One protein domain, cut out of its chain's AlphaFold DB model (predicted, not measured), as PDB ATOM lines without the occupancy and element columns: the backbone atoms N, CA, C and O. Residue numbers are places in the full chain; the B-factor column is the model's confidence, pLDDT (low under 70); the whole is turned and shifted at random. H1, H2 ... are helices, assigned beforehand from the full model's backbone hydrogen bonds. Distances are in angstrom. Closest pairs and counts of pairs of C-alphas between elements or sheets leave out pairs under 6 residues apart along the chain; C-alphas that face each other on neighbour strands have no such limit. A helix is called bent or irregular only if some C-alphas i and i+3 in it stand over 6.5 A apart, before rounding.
ATOM      1  N   VAL A  23     144.528 156.706 239.421       81.62
ATOM      2  CA  VAL A  23     144.862 155.644 240.378       81.62
ATOM      3  C   VAL A  23     143.616 155.320 241.196       81.62
ATOM      4  O   VAL A  23     142.961 156.220 241.714       81.62
ATOM      5  N   LEU A  24     143.281 154.034 241.285       84.38
ATOM      6  CA  LEU A  24     142.173 153.529 242.091       84.38
ATOM      7  C   LEU A  24     142.738 152.725 243.259       84.38
ATOM      8  O   LEU A  24     143.570 151.838 243.059       84.38
ATOM      9  N   GLU A  25     142.279 153.027 244.467       87.25
ATOM     10  CA  GLU A  25     142.710 152.341 245.682       87.25
ATOM     11  C   GLU A  25     141.731 151.227 246.064       87.25
ATOM     12  O   GLU A  25     140.510 151.387 245.985       87.25
ATOM     13  N   LEU A  26     142.279 150.096 246.510       90.12
ATOM     14  CA  LEU A  26     141.508 149.006 247.104       90.12
ATOM     15  C   LEU A  26     141.325 149.293 248.591       90.12
ATOM     16  O   LEU A  26     142.290 149.627 249.279       90.12
ATOM     17  N   LYS A  27     140.105 149.117 249.099       91.19
ATOM     18  CA  LYS A  27     139.801 149.287 250.526       91.19
ATOM     19  C   LYS A  27     140.356 148.144 251.365       91.19
ATOM     20  O   LYS A  27     140.613 148.335 252.548       91.19
ATOM     21  N   ARG A  28     140.561 146.972 250.752       91.88
ATOM     22  CA  ARG A  28     141.109 145.764 251.387       91.88
ATOM     23  C   ARG A  28     140.230 145.217 252.518       91.88
ATOM     24  O   ARG A  28     140.719 144.599 253.456       91.88
ATOM     25  N   GLU A  29     138.923 145.447 252.420       94.06
ATOM     26  CA  GLU A  29     137.930 144.983 253.399       94.06
ATOM     27  C   GLU A  29     137.327 143.626 253.007       94.06
ATOM     28  O   GLU A  29     137.026 142.799 253.866       94.06
ATOM     29  N   ASN A  30     137.124 143.393 251.705       95.50
ATOM     30  CA  ASN A  30     136.538 142.163 251.180       95.50
ATOM     31  C   ASN A  30     137.080 141.871 249.776       95.50
ATOM     32  O   ASN A  30     136.629 142.451 248.788       95.50
ATOM     33  N   GLN A  31     138.012 140.924 249.711       94.50
ATOM     34  CA  GLN A  31     138.714 140.542 248.489       94.50
ATOM     35  C   GLN A  31     137.765 140.080 247.380       94.50
ATOM     36  O   GLN A  31     137.889 140.550 246.255       94.50
ATOM     37  N   ALA A  32     136.795 139.215 247.687       94.00
ATOM     38  CA  ALA A  32     135.869 138.682 246.686       94.00
ATOM     39  C   ALA A  32     135.016 139.793 246.051       94.00
ATOM     40  O   ALA A  32     134.863 139.850 244.833       94.00
ATOM     41  N   LYS A  33     134.519 140.724 246.872       94.62
ATOM     42  CA  LYS A  33     133.740 141.873 246.393       94.62
ATOM     43  C   LYS A  33     134.582 142.829 245.545       94.62
ATOM     44  O   LYS A  33     134.093 143.402 244.576       94.62
ATOM     45  N   GLU A  34     135.843 143.031 245.913       94.75
ATOM     46  CA  GLU A  34     136.755 143.882 245.147       94.75
ATOM     47  C   GLU A  34     137.181 143.224 243.829       94.75
ATOM     48  O   GLU A  34     137.255 143.910 242.813       94.75
ATOM     49  N   GLN A  35     137.378 141.902 243.805       94.25
ATOM     50  CA  GLN A  35     137.586 141.142 242.569       94.25
ATOM     51  C   GLN A  35     136.390 141.278 241.617       94.25
ATOM     52  O   GLN A  35     136.592 141.558 240.437       94.25
ATOM     53  N   GLU A  36     135.162 141.140 242.125       94.31
ATOM     54  CA  GLU A  36     133.931 141.305 241.340       94.31
ATOM     55  C   GLU A  36     133.826 142.718 240.742       94.31
ATOM     56  O   GLU A  36     133.608 142.876 239.541       94.31
ATOM     57  N   ALA A  37     134.076 143.754 241.549       91.81
ATOM     58  CA  ALA A  37     134.055 145.141 241.085       91.81
ATOM     59  C   ALA A  37     135.114 145.423 240.001       91.81
ATOM     60  O   ALA A  37     134.860 146.159 239.045       91.81
ATOM     61  N   ILE A  38     136.308 144.836 240.128       91.44
ATOM     62  CA  ILE A  38     137.369 144.964 239.121       91.44
ATOM     63  C   ILE A  38     136.995 144.230 237.843       91.44
ATOM     64  O   ILE A  38     137.215 144.770 236.759       91.44
ATOM     65  N   GLN A  39     136.419 143.034 237.951       90.25
ATOM     66  CA  GLN A  39     135.938 142.296 236.791       90.25
ATOM     67  C   GLN A  39     134.904 143.126 236.019       90.25
ATOM     68  O   GLN A  39     135.072 143.347 234.819       90.25
ATOM     69  N   GLU A  40     133.908 143.678 236.713       91.31
ATOM     70  CA  GLU A  40     132.894 144.548 236.110       91.31
ATOM     71  C   GLU A  40     133.523 145.783 235.437       91.31
ATOM     72  O   GLU A  40     133.148 146.173 234.326       91.31
ATOM     73  N   PHE A  41     134.512 146.404 236.082       89.56
ATOM     74  CA  PHE A  41     135.226 147.538 235.505       89.56
ATOM     75  C   PHE A  41     135.993 147.155 234.230       89.56
ATOM     76  O   PHE A  41     135.895 147.866 233.229       89.56
ATOM     77  N   VAL A  42     136.728 146.038 234.239       88.19
ATOM     78  CA  VAL A  42     137.498 145.546 233.083       88.19
ATOM     79  C   VAL A  42     136.578 145.220 231.904       88.19
ATOM     80  O   VAL A  42     136.893 145.568 230.765       88.19
ATOM     81  N   GLU A  43     135.414 144.625 232.161       88.25
ATOM     82  CA  GLU A  43     134.403 144.366 231.129       88.25
ATOM     83  C   GLU A  43     133.898 145.676 230.497       88.25
ATOM     84  O   GLU A  43     133.801 145.802 229.272       88.25
ATOM     85  N   ARG A  44     133.661 146.711 231.313       88.62
ATOM     86  CA  ARG A  44     133.248 148.045 230.840       88.62
ATOM     87  C   ARG A  44     134.385 148.823 230.171       88.62
ATOM     88  O   ARG A  44     134.126 149.674 229.314       88.62
ATOM     89  N   PHE A  45     135.639 148.536 230.510       86.94
ATOM     90  CA  PHE A  45     136.815 149.254 230.013       86.94
ATOM     91  C   PHE A  45     136.947 149.193 228.487       86.94
ATOM     92  O   PHE A  45     137.318 150.183 227.848       86.94
ATOM     93  N   GLN A  46     136.576 148.065 227.873       82.06
ATOM     94  CA  GLN A  46     136.558 147.938 226.413       82.06
ATOM     95  C   GLN A  46     135.563 148.911 225.765       82.06
ATOM     96  O   GLN A  46     135.892 149.575 224.777       82.06
ATOM     97  N   ALA A  47     134.363 149.045 226.339       85.25
ATOM     98  CA  ALA A  47     133.343 149.970 225.851       85.25
ATOM     99  C   ALA A  47     133.772 151.435 226.032       85.25
ATOM    100  O   ALA A  47     133.608 152.238 225.112       85.25
ATOM    101  N   ILE A  48     134.394 151.761 227.171       84.50
ATOM    102  CA  ILE A  48     134.980 153.085 227.431       84.50
ATOM    103  C   ILE A  48     136.037 153.405 226.369       84.50
ATOM    104  O   ILE A  48     135.951 154.432 225.698       84.50
ATOM    105  N   THR A  49     136.980 152.489 226.141       84.62
ATOM    106  CA  THR A  49     138.049 152.657 225.144       84.62
ATOM    107  C   THR A  49     137.479 152.864 223.743       84.62
ATOM    108  O   THR A  49     137.921 153.751 223.011       84.62
ATOM    109  N   ARG A  50     136.455 152.091 223.362       82.56
ATOM    110  CA  ARG A  50     135.772 152.245 222.072       82.56
ATOM    111  C   ARG A  50     135.104 153.614 221.944       82.56
ATOM    112  O   ARG A  50     135.251 154.259 220.910       82.56
ATOM    113  N   SER A  51     134.408 154.069 222.985       85.44
ATOM    114  CA  SER A  51     133.772 155.390 222.999       85.44
ATOM    115  C   SER A  51     134.789 156.525 222.876       85.44
ATOM    116  O   SER A  51     134.499 157.524 222.220       85.44
ATOM    117  N   LEU A  52     135.956 156.400 223.511       82.62
ATOM    118  CA  LEU A  52     137.013 157.405 223.422       82.62
ATOM    119  C   LEU A  52     137.641 157.428 222.024       82.62
ATOM    120  O   LEU A  52     137.815 158.500 221.455       82.62
ATOM    121  N   ARG A  53     137.885 156.256 221.424       82.19
ATOM    122  CA  ARG A  53     138.424 156.144 220.058       82.19
ATOM    123  C   ARG A  53     137.525 156.762 218.991       82.19
ATOM    124  O   ARG A  53     138.040 157.325 218.040       82.19
ATOM    125  N   ILE A  54     136.200 156.701 219.145       83.62
ATOM    126  CA  ILE A  54     135.263 157.356 218.207       83.62
ATOM    127  C   ILE A  54     135.482 158.877 218.163       83.62
ATOM    128  O   ILE A  54     135.244 159.503 217.137       83.62
ATOM    129  N   ARG A  55     135.925 159.470 219.276       79.25
ATOM    130  CA  ARG A  55     136.170 160.913 219.401       79.25
ATOM    131  C   ARG A  55     137.609 161.295 219.038       79.25
ATOM    132  O   ARG A  55     137.922 162.480 218.973       79.25
ATOM    133  N   ASP A  56     138.474 160.309 218.807       81.25
ATOM    134  CA  ASP A  56     139.862 160.506 218.408       81.25
ATOM    135  C   ASP A  56     139.994 160.503 216.881       81.25
ATOM    136  O   ASP A  56     140.257 159.485 216.243       81.25
ATOM    137  N   ASN A  57     139.847 161.689 216.293       68.81
ATOM    138  CA  ASN A  57     139.943 161.884 214.845       68.81
ATOM    139  C   ASN A  57     141.344 161.591 214.270       68.81
ATOM    140  O   ASN A  57     141.471 161.446 213.057       68.81
ATOM    141  N   LYS A  58     142.397 161.545 215.103       75.75
ATOM    142  CA  LYS A  58     143.792 161.347 214.664       75.75
ATOM    143  C   LYS A  58     144.292 159.910 214.867       75.75
ATOM    144  O   LYS A  58     145.349 159.579 214.344       75.75
ATOM    145  N   GLY A  59     143.552 159.068 215.594       75.81
ATOM    146  CA  GLY A  59     143.876 157.653 215.819       75.81
ATOM    147  C   GLY A  59     145.081 157.400 216.735       75.81
ATOM    148  O   GLY A  59     145.639 156.303 216.723       75.81
ATOM    149  N   ASN A  60     145.494 158.396 217.518       80.06
ATOM    150  CA  ASN A  60     146.685 158.335 218.368       80.06
ATOM    151  C   ASN A  60     146.380 157.978 219.831       80.06
ATOM    152  O   ASN A  60     147.304 157.862 220.640       80.06
ATOM    153  N   LEU A  61     145.110 157.794 220.195       80.56
ATOM    154  CA  LEU A  61     144.701 157.496 221.558       80.56
ATOM    155  C   LEU A  61     145.207 156.118 222.005       80.56
ATOM    156  O   LEU A  61     144.765 155.065 221.528       80.56
ATOM    157  N   LYS A  62     146.079 156.137 223.014       81.88
ATOM    158  CA  LYS A  62     146.506 154.958 223.768       81.88
ATOM    159  C   LYS A  62     145.835 154.977 225.134       81.88
ATOM    160  O   LYS A  62     145.938 155.955 225.864       81.88
ATOM    161  N   VAL A  63     145.160 153.884 225.474       83.75
ATOM    162  CA  VAL A  63     144.554 153.672 226.792       83.75
ATOM    163  C   VAL A  63     145.117 152.368 227.335       83.75
ATOM    164  O   VAL A  63     145.179 151.375 226.610       83.75
ATOM    165  N   SER A  64     145.552 152.380 228.589       85.50
ATOM    166  CA  SER A  64     146.076 151.201 229.272       85.50
ATOM    167  C   SER A  64     145.481 151.102 230.670       85.50
ATOM    168  O   SER A  64     145.057 152.104 231.242       85.50
ATOM    169  N   LEU A  65     145.428 149.879 231.183       86.88
ATOM    170  CA  LEU A  65     145.029 149.550 232.542       86.88
ATOM    171  C   LEU A  65     146.087 148.604 233.103       86.88
ATOM    172  O   LEU A  65     146.575 147.730 232.384       86.88
ATOM    173  N   GLY A  66     146.432 148.773 234.372       88.31
ATOM    174  CA  GLY A  66     147.405 147.932 235.050       88.31
ATOM    175  C   GLY A  66     147.105 147.813 236.535       88.31
ATOM    176  O   GLY A  66     146.303 148.566 237.086       88.31
ATOM    177  N   PHE A  67     147.776 146.859 237.168       89.81
ATOM    178  CA  PHE A  67     147.734 146.634 238.608       89.81
ATOM    179  C   PHE A  67     149.100 146.962 239.201       89.81
ATOM    180  O   PHE A  67     150.123 146.718 238.563       89.81
ATOM    181  N   SER A  68     149.134 147.489 240.423       87.50
ATOM    182  CA  SER A  68     150.384 147.535 241.184       87.50
ATOM    183  C   SER A  68     150.773 146.129 241.650       87.50
ATOM    184  O   SER A  68     149.938 145.224 241.707       87.50
ATOM    185  N   ASN A  69     152.044 145.954 242.016       87.94
ATOM    186  CA  ASN A  69     152.551 144.703 242.579       87.94
ATOM    187  C   ASN A  69     151.715 144.258 243.803       87.94
ATOM    188  O   ASN A  69     151.200 143.141 243.821       87.94
ATOM    189  N   ASP A  70     151.473 145.174 244.744       88.94
ATOM    190  CA  ASP A  70     150.713 144.896 245.971       88.94
ATOM    191  C   ASP A  70     149.215 144.673 245.723       88.94
ATOM    192  O   ASP A  70     148.538 143.996 246.503       88.94
ATOM    193  N   ALA A  71     148.659 145.294 244.677       91.25
ATOM    194  CA  ALA A  71     147.282 145.043 244.270       91.25
ATOM    195  C   ALA A  71     147.158 143.647 243.658       91.25
ATOM    196  O   ALA A  71     146.192 142.951 243.951       91.25
ATOM    197  N   TRP A  72     148.140 143.212 242.861       93.19
ATOM    198  CA  TRP A  72     148.149 141.870 242.282       93.19
ATOM    199  C   TRP A  72     148.197 140.783 243.353       93.19
ATOM    200  O   TRP A  72     147.386 139.864 243.308       93.19
ATOM    201  N   ASP A  73     149.083 140.910 244.344       91.81
ATOM    202  CA  ASP A  73     149.177 139.939 245.446       91.81
ATOM    203  C   ASP A  73     147.874 139.822 246.224       91.81
ATOM    204  O   ASP A  73     147.443 138.732 246.597       91.81
ATOM    205  N   TYR A  74     147.228 140.961 246.453       94.12
ATOM    206  CA  TYR A  74     145.961 140.991 247.152       94.12
ATOM    207  C   TYR A  74     144.811 140.450 246.307       94.12
ATOM    208  O   TYR A  74     143.984 139.719 246.829       94.12
ATOM    209  N   LEU A  75     144.722 140.789 245.025       93.50
ATOM    210  CA  LEU A  75     143.607 140.370 244.179       93.50
ATOM    211  C   LEU A  75     143.757 138.937 243.686       93.50
ATOM    212  O   LEU A  75     142.757 138.269 243.460       93.50
ATOM    213  N   PHE A  76     144.977 138.449 243.503       93.00
ATOM    214  CA  PHE A  76     145.240 137.160 242.875       93.00
ATOM    215  C   PHE A  76     146.313 136.377 243.649       93.00
ATOM    216  O   PHE A  76     147.339 136.011 243.075       93.00
ATOM    217  N   PRO A  77     146.080 136.056 244.937       91.62
ATOM    218  CA  PRO A  77     147.106 135.491 245.822       91.62
ATOM    219  C   PRO A  77     147.655 134.134 245.356       91.62
ATOM    220  O   PRO A  77     148.773 133.764 245.696       91.62
ATOM    221  N   ASN A  78     146.871 133.391 244.569       92.69
ATOM    222  CA  ASN A  78     147.243 132.072 244.054       92.69
ATOM    223  C   ASN A  78     147.670 132.101 242.576       92.69
ATOM    224  O   ASN A  78     147.954 131.049 242.004       92.69
ATOM    225  N   ALA A  79     147.671 133.271 241.929       91.81
ATOM    226  CA  ALA A  79     148.051 133.398 240.529       91.81
ATOM    227  C   ALA A  79     149.558 133.668 240.392       91.81
ATOM    228  O   ALA A  79     150.131 134.392 241.209       91.81
ATOM    229  N   PRO A  80     150.217 133.152 239.338       91.00
ATOM    230  CA  PRO A  80     151.600 133.512 239.060       91.00
ATOM    231  C   PRO A  80     151.703 135.019 238.795       91.00
ATOM    232  O   PRO A  80     150.971 135.565 237.967       91.00
ATOM    233  N   LYS A  81     152.617 135.695 239.497       88.75
ATOM    234  CA  LYS A  81     152.851 137.132 239.319       88.75
ATOM    235  C   LYS A  81     153.554 137.405 237.974       88.75
ATOM    236  O   LYS A  81     154.584 136.779 237.705       88.75
ATOM    237  N   PRO A  82     153.042 138.335 237.143       88.50
ATOM    238  CA  PRO A  82     153.732 138.804 235.943       88.50
ATOM    239  C   PRO A  82     155.117 139.376 236.269       88.50
ATOM    240  O   PRO A  82     155.285 140.080 237.266       88.50
ATOM    241  N   LYS A  83     156.114 139.105 235.420       84.81
ATOM    242  CA  LYS A  83     157.508 139.536 235.649       84.81
ATOM    243  C   LYS A  83     157.673 141.056 235.574       84.81
ATOM    244  O   LYS A  83     158.609 141.605 236.142       84.81
ATOM    245  N   GLU A  84     156.763 141.714 234.870       81.81
ATOM    246  CA  GLU A  84     156.687 143.157 234.671       81.81
ATOM    247  C   GLU A  84     156.210 143.888 235.934       81.81
ATOM    248  O   GLU A  84     156.501 145.071 236.107       81.81
ATOM    249  N   LEU A  85     155.519 143.192 236.847       79.75
ATOM    250  CA  LEU A  85     155.101 143.733 238.139       79.75
ATOM    251  C   LEU A  85     156.249 143.643 239.148       79.75
ATOM    252  O   LEU A  85     156.188 142.908 240.132       79.75
ATOM    253  N   GLY A  86     157.310 144.408 238.909       73.50
ATOM    254  CA  GLY A  86     158.370 144.622 239.890       73.50
ATOM    255  C   GLY A  86     157.894 145.520 241.033       73.50
ATOM    256  O   GLY A  86     157.133 146.463 240.822       73.50
ATOM    257  N   THR A  87     158.339 145.248 242.258       64.94
ATOM    258  CA  THR A  87     158.225 146.232 243.339       64.94
ATOM    259  C   THR A  87     159.157 147.384 242.990       64.94
ATOM    260  O   THR A  87     160.353 147.160 242.790       64.94
ATOM    261  N   TYR A  88     158.626 148.605 242.892       60.25
ATOM    262  CA  TYR A  88     159.473 149.786 242.776       60.25
ATOM    263  C   TYR A  88     160.362 149.842 244.016       60.25
ATOM    264  O   TYR A  88     159.881 150.037 245.131       60.25
ATOM    265  N   GLN A  89     161.656 149.617 243.828       56.53
ATOM    266  CA  GLN A  89     162.630 149.874 244.870       56.53
ATOM    267  C   GLN A  89     163.058 151.319 244.702       56.53
ATOM    268  O   GLN A  89     163.688 151.676 243.704       56.53
ATOM    269  N   THR A  90     162.709 152.156 245.677       52.69
ATOM    270  CA  THR A  90     163.360 153.453 245.816       52.69
ATOM    271  C   THR A  90     164.862 153.205 245.815       52.69
ATOM    272  O   THR A  90     165.352 152.372 246.582       52.69
TER     273      THR A  90
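This is residues 23 to 90 of the 146 residues of an uncharacterized protein of Lactobacillus reuteri (UniProt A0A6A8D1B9). One long, slightly kinked helix, H1, makes the longest side of an open loop: beyond its last residue the chain turns round and runs back as an extended strip, residues 55 to 68, to the short helix H2, which packs steeply across the first turns of H1. The turn at residues 54 to 60 sticks out, and the last stretch, residues 76 to 90, leads away from H2 as a long tail. The printed part has 68 residues with two named helices, H1 then H2, and no named strand; the class is all helix, though under half of the residues, 31 of 68, are in named elements. The whole is loose, with a radius of gyration of the C-alphas of 14.9 A, and spans 41 by 31 by 20 A.

H1 is residues 31 to 54, 34.8 A from C-alpha 31 at (138.714, 140.542, 248.489) to C-alpha 54 at (135.263, 157.356, 218.207). It has a kink of 30 degrees near residue 44. It is neither bent nor irregular, but only just: C-alphas 43 and 46 are 6.3 A apart. H2 is residues 69 to 75, 10.1 A long, and ends with C-alpha 75 at (143.607, 140.370, 244.179).

H1 touches H2 with residues 31 to 35 alone; the closest C-alphas, those of Gln 35 and Leu 75, are 6.3 A apart. The two helices stand at a steep tilt of 65 degrees and run opposite ways. In H2 every O i to N i+4 pair is within hydrogen-bond range; in H1, 18 of 20 are.

The C-alphas of Glu 29 and Lys 58, the two farthest apart, are 42.5 A apart. The printed part has no cut. The link from H1 to H2, 14 residues, is long. Mean pLDDT of the printed part is 85.6; residue 57 and residues 87 to 90 are under 70.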